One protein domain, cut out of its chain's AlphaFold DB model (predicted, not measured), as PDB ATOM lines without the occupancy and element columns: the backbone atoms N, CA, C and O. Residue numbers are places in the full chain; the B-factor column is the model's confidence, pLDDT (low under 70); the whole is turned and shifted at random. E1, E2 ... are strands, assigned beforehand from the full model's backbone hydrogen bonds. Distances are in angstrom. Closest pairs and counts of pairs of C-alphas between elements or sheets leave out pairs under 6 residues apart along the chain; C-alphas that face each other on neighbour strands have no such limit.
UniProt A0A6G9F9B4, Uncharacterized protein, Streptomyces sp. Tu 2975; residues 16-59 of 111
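AT A GLANCE: This is residues 16 to 59 of the 111 residues of an uncharacterized protein of Streptomyces sp. Tu 2975 (UniProt A0A6G9F9B4). With little regular structure, the domain is a long two-stranded hairpin, E1 and E2, reaching out like an arm from a loose head of loops, residues 16 to 27 and 46 to 59. The 44 printed residues hold no named helix and two strands, E1 then E2, in an antiparallel sheet; the class is all strand, with 16 residues in named elements, under half. The whole is loose, radius of gyration of the C-alphas 13.0 A, and only just elongated, spanning 41 by 21 by 12 A.

IN THESE COORDINATES: After residues 16 to 27, E1 runs from Ser 28 at (18.430, 27.730, -5.898) to Thr 35, 21.0 A. E2, residues 38 to 45, covers 22.6 A and ends at (21.970, 24.177, -6.584).

HOW THE PARTS SIT: E1 and E2 form a hairpin with a tight link, their directions at 151 degrees. N 31 and O 42, 2.8 A, are within hydrogen-bond range, as are N 44 and O 29, 3.0 A.

THE WHOLE: The C-alphas farthest apart, Gly 37 and Asp 52, are separated by 41.3 A. The printed part has no cut; mean pLDDT of the printed part is 87.7, and residue 59 is under 70.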
ATOM      1  N   LYS A  16      16.231  23.839   0.629       72.12
ATOM      2  CA  LYS A  16      17.415  24.700   0.742       72.12
ATOM      3  C   LYS A  16      18.616  23.966   0.148       72.12
ATOM      4  O   LYS A  16      19.046  22.951   0.694       72.12
ATOM      5  N   GLN A  17      19.134  24.475  -0.963       85.38
ATOM      6  CA  GLN A  17      20.251  23.863  -1.667       85.38
ATOM      7  C   GLN A  17      21.557  24.147  -0.915       85.38
ATOM      8  O   GLN A  17      21.784  25.261  -0.436       85.38
ATOM      9  N   VAL A  18      22.424  23.140  -0.802       90.00
ATOM     10  CA  VAL A  18      23.736  23.257  -0.145       90.00
ATOM     11  C   VAL A  18      24.848  22.840  -1.097       90.00
ATOM     12  O   VAL A  18      24.684  21.936  -1.916       90.00
ATOM     13  N   CYS A  19      26.002  23.494  -0.992       89.50
ATOM     14  CA  CYS A  19      27.183  23.105  -1.750       89.50
ATOM     15  C   CYS A  19      27.702  21.747  -1.257       89.50
ATOM     16  O   CYS A  19      28.005  21.595  -0.075       89.50
ATOM     17  N   ALA A  20      27.887  20.787  -2.164       87.44
ATOM     18  CA  ALA A  20      28.389  19.454  -1.816       87.44
ATOM     19  C   ALA A  20      29.835  19.450  -1.276       87.44
ATOM     20  O   ALA A  20      30.221  18.506  -0.595       87.44
ATOM     21  N   ALA A  21      30.632  20.487  -1.562       89.00
ATOM     22  CA  ALA A  21      32.024  20.569  -1.115       89.00
ATOM     23  C   ALA A  21      32.184  21.235   0.259       89.00
ATOM     24  O   ALA A  21      32.902  20.721   1.108       89.00
ATOM     25  N   CYS A  22      31.531  22.379   0.489       89.38
ATOM     26  CA  CYS A  22      31.720  23.172   1.712       89.38
ATOM     27  C   CYS A  22      30.497  23.200   2.641       89.38
ATOM     28  O   CYS A  22      30.545  23.825   3.701       89.38
ATOM     29  N   GLY A  23      29.379  22.584   2.241       88.38
ATOM     30  CA  GLY A  23      28.136  22.542   3.019       88.38
ATOM     31  C   GLY A  23      27.433  23.893   3.183       88.38
ATOM     32  O   GLY A  23      26.426  23.972   3.882       88.38
ATOM     33  N   GLN A  24      27.943  24.963   2.564       88.12
ATOM     34  CA  GLN A  24      27.340  26.290   2.662       88.12
ATOM     35  C   GLN A  24      26.017  26.352   1.889       88.12
ATOM     36  O   GLN A  24      25.902  25.715   0.835       88.12
ATOM     37  N   PRO A  25      25.031  27.127   2.377       88.69
ATOM     38  CA  PRO A  25      23.796  27.356   1.641       88.69
ATOM     39  C   PRO A  25      24.104  28.078   0.327       88.69
ATOM     40  O   PRO A  25      24.881  29.036   0.300       88.69
ATOM     41  N   VAL A  26      23.494  27.617  -0.761       89.62
ATOM     42  CA  VAL A  26      23.623  28.222  -2.090       89.62
ATOM     43  C   VAL A  26      22.266  28.687  -2.602       89.62
ATOM     44  O   VAL A  26      21.219  28.268  -2.109       89.62
ATOM     45  N   GLU A  27      22.289  29.590  -3.581       87.00
ATOM     46  CA  GLU A  27      21.083  30.016  -4.290       87.00
ATOM     47  C   GLU A  27      20.463  28.833  -5.053       87.00
ATOM     48  O   GLU A  27      21.188  28.036  -5.640       87.00
ATOM     49  N   SER A  28      19.136  28.699  -5.050       87.56
ATOM     50  CA  SER A  28      18.430  27.730  -5.898       87.56
ATOM     51  C   SER A  28      18.211  28.355  -7.276       87.56
ATOM     52  O   SER A  28      17.567  29.401  -7.384       87.56
ATOM     53  N   VAL A  29      18.730  27.737  -8.337       88.25
ATOM     54  CA  VAL A  29      18.556  28.222  -9.715       88.25
ATOM     55  C   VAL A  29      17.499  27.403 -10.449       88.25
ATOM     56  O   VAL A  29      17.499  26.173 -10.406       88.25
ATOM     57  N   VAL A  30      16.595  28.092 -11.150       89.44
ATOM     58  CA  VAL A  30      15.594  27.451 -12.015       89.44
ATOM     59  C   VAL A  30      16.176  27.278 -13.406       89.44
ATOM     60  O   VAL A  30      16.443  28.261 -14.101       89.44
ATOM     61  N   LYS A  31      16.299  26.034 -13.852       87.81
ATOM     62  CA  LYS A  31      16.610  25.687 -15.236       87.81
ATOM     63  C   LYS A  31      15.359  25.198 -15.945       87.81
ATOM     64  O   LYS A  31      14.513  24.524 -15.369       87.81
ATOM     65  N   ARG A  32      15.219  25.552 -17.218       91.31
ATOM     66  CA  ARG A  32      14.065  25.163 -18.030       91.31
ATOM     67  C   ARG A  32      14.449  23.955 -18.879       91.31
ATOM     68  O   ARG A  32      15.204  24.106 -19.832       91.31
ATOM     69  N   HIS A  33      13.916  22.780 -18.565       91.56
ATOM     70  CA  HIS A  33      14.160  21.565 -19.340       91.56
ATOM     71  C   HIS A  33      13.017  21.340 -20.331       91.56
ATOM     72  O   HIS A  33      11.847  21.399 -19.949       91.56
ATOM     73  N   LYS A  34      13.323  21.109 -21.611       93.88
ATOM     74  CA  LYS A  34      12.296  20.783 -22.607       93.88
ATOM     75  C   LYS A  34      12.134  19.270 -22.693       93.88
ATOM     76  O   LYS A  34      13.058  18.578 -23.099       93.88
ATOM     77  N   THR A  35      10.946  18.773 -22.385       91.69
ATOM     78  CA  THR A  35      10.629  17.342 -22.399       91.69
ATOM     79  C   THR A  35       9.337  17.144 -23.175       91.69
ATOM     80  O   THR A  35       8.337  17.782 -22.862       91.69
ATOM     81  N   LEU A  36       9.347  16.286 -24.203       91.62
ATOM     82  CA  LEU A  36       8.146  15.921 -24.977       91.62
ATOM     83  C   LEU A  36       7.313  17.133 -25.456       91.62
ATOM     84  O   LEU A  36       6.088  17.133 -25.399       91.62
ATOM     85  N   GLY A  37       7.980  18.206 -25.891       94.06
ATOM     86  CA  GLY A  37       7.319  19.418 -26.395       94.06
ATOM     87  C   GLY A  37       6.838  20.410 -25.329       94.06
ATOM     88  O   GLY A  37       6.482  21.529 -25.691       94.06
ATOM     89  N   THR A  38       6.900  20.073 -24.037       94.56
ATOM     90  CA  THR A  38       6.628  21.006 -22.933       94.56
ATOM     91  C   THR A  38       7.908  21.428 -22.218       94.56
ATOM     92  O   THR A  38       8.967  20.826 -22.392       94.56
ATOM     93  N   TYR A  39       7.820  22.486 -21.418       92.75
ATOM     94  CA  TYR A  39       8.926  22.982 -20.617       92.75
ATOM     95  C   TYR A  39       8.658  22.788 -19.131       92.75
ATOM     96  O   TYR A  39       7.674  23.295 -18.594       92.75
ATOM     97  N   VAL A  40       9.581  22.098 -18.477       91.44
ATOM     98  CA  VAL A  40       9.541  21.748 -17.063       91.44
ATOM     99  C   VAL A  40      10.583  22.590 -16.317       91.44
ATOM    100  O   VAL A  40      11.739  22.632 -16.748       91.44
ATOM    101  N   PRO A  41      10.216  23.284 -15.225       89.25
ATOM    102  CA  PRO A  41      11.190  23.927 -14.354       89.25
ATOM    103  C   PRO A  41      11.904  22.869 -13.507       89.25
ATOM    104  O   PRO A  41      11.264  22.081 -12.813       89.25
ATOM    105  N   LEU A  42      13.229  22.876 -13.554       89.50
ATOM    106  CA  LEU A  42      14.102  22.060 -12.727       89.50
ATOM    107  C   LEU A  42      14.847  22.978 -11.756       89.50
ATOM    108  O   LEU A  42      15.414  23.986 -12.176       89.50
ATOM    109  N   TRP A  43      14.813  22.648 -10.469       88.38
ATOM    110  CA  TRP A  43      15.475  23.415  -9.415       88.38
ATOM    111  C   TRP A  43      16.798  22.741  -9.073       88.38
ATOM    112  O   TRP A  43      16.807  21.582  -8.664       88.38
ATOM    113  N   GLU A  44      17.902  23.456  -9.251       86.69
ATOM    114  CA  GLU A  44      19.252  22.947  -9.002       86.69
ATOM    115  C   GLU A  44      20.024  23.865  -8.044       86.69
ATOM    116  O   GLU A  44      19.716  25.058  -7.953       86.69
ATOM    117  N   PRO A  45      21.039  23.342  -7.330       88.81
ATOM    118  CA  PRO A  45      21.970  24.177  -6.584       88.81
ATOM    119  C   PRO A  45      22.709  25.127  -7.533       88.81
ATOM    120  O   PRO A  45      23.288  24.716  -8.539       88.81
ATOM    121  N   GLY A  46      22.694  26.410  -7.200       87.88
ATOM    122  CA  GLY A  46      23.462  27.446  -7.872       87.88
ATOM    123  C   GLY A  46      24.957  27.392  -7.537       87.88
ATOM    124  O   GLY A  46      25.403  26.578  -6.719       87.88
ATOM    125  N   PRO A  47      25.759  28.262  -8.173       88.00
ATOM    126  CA  PRO A  47      27.203  28.289  -7.980       88.00
ATOM    127  C   PRO A  47      27.574  28.676  -6.543       88.00
ATOM    128  O   PRO A  47      26.958  29.548  -5.925       88.00
ATOM    129  N   CYS A  48      28.627  28.050  -6.010       89.94
ATOM    130  CA  CYS A  48      29.146  28.421  -4.699       89.94
ATOM    131  C   CYS A  48      29.769  29.821  -4.764       89.94
ATOM    132  O   CYS A  48      30.568  30.102  -5.654       89.94
ATOM    133  N   ARG A  49      29.430  30.686  -3.801       86.06
ATOM    134  CA  ARG A  49      29.980  32.049  -3.682       86.06
ATOM    135  C   ARG A  49      31.094  32.176  -2.639       86.06
ATOM    136  O   ARG A  49      31.593  33.275  -2.431       86.06
ATOM    137  N   ASN A  50      31.472  31.078  -1.980       87.56
ATOM    138  CA  ASN A  50      32.577  31.073  -1.023       87.56
ATOM    139  C   ASN A  50      33.917  30.986  -1.778       87.56
ATOM    140  O   ASN A  50      34.173  29.920  -2.331       87.56
ATOM    141  N   PRO A  51      34.777  32.020  -1.773       85.88
ATOM    142  CA  PRO A  51      36.042  32.022  -2.516       85.88
ATOM    143  C   PRO A  51      37.062  30.986  -2.025       85.88
ATOM    144  O   PRO A  51      37.987  30.659  -2.758       85.88
ATOM    145  N   ASP A  52      36.893  30.459  -0.810       87.75
ATOM    146  CA  ASP A  52      37.735  29.394  -0.249       87.75
ATOM    147  C   ASP A  52      37.287  27.986  -0.702       87.75
ATOM    148  O   ASP A  52      37.960  26.985  -0.481       87.75
ATOM    149  N   CYS A  53      36.122  27.882  -1.350       90.06
ATOM    150  CA  CYS A  53      35.579  26.606  -1.794       90.06
ATOM    151  C   CYS A  53      36.263  26.136  -3.089       90.06
ATOM    152  O   CYS A  53      36.332  26.909  -4.047       90.06
ATOM    153  N   PRO A  54      36.634  24.848  -3.212       86.69
ATOM    154  CA  PRO A  54      37.187  24.312  -4.460       86.69
ATOM    155  C   PRO A  54      36.191  24.345  -5.633       86.69
ATOM    156  O   PRO A  54      36.597  24.211  -6.782       86.69
ATOM    157  N   LEU A  55      34.891  24.518  -5.357       85.44
ATOM    158  CA  LEU A  55      33.829  24.658  -6.362       85.44
ATOM    159  C   LEU A  55      33.442  26.120  -6.638       85.44
ATOM    160  O   LEU A  55      32.418  26.373  -7.274       85.44
ATOM    161  N   TYR A  56      34.195  27.089  -6.116       85.88
ATOM    162  CA  TYR A  56      33.958  28.497  -6.405       85.88
ATOM    163  C   TYR A  56      34.265  28.794  -7.870       85.88
ATOM    164  O   TYR A  56      35.404  28.666  -8.316       85.88
ATOM    165  N   VAL A  57      33.245  29.232  -8.606       78.81
ATOM    166  CA  VAL A  57      33.407  29.747  -9.964       78.81
ATOM    167  C   VAL A  57      33.194  31.259  -9.897       78.81
ATOM    168  O   VAL A  57      32.094  31.694  -9.533       78.81
ATOM    169  N   PRO A  58      34.218  32.084 -10.183       76.00
ATOM    170  CA  PRO A  58      34.037  33.527 -10.234       76.00
ATOM    171  C   PRO A  58      32.976  33.867 -11.291       76.00
ATOM    172  O   PRO A  58      32.902  33.182 -12.309       76.00
ATOM    173  N   PRO A  59      32.137  34.896 -11.070       68.12
ATOM    174  CA  PRO A  59      31.102  35.268 -12.023       68.12
ATOM    175  C   PRO A  59      31.746  35.733 -13.333       68.12
ATOM    176  O   PRO A  59      32.142  36.886 -13.486       68.12
TER     177      PRO A  59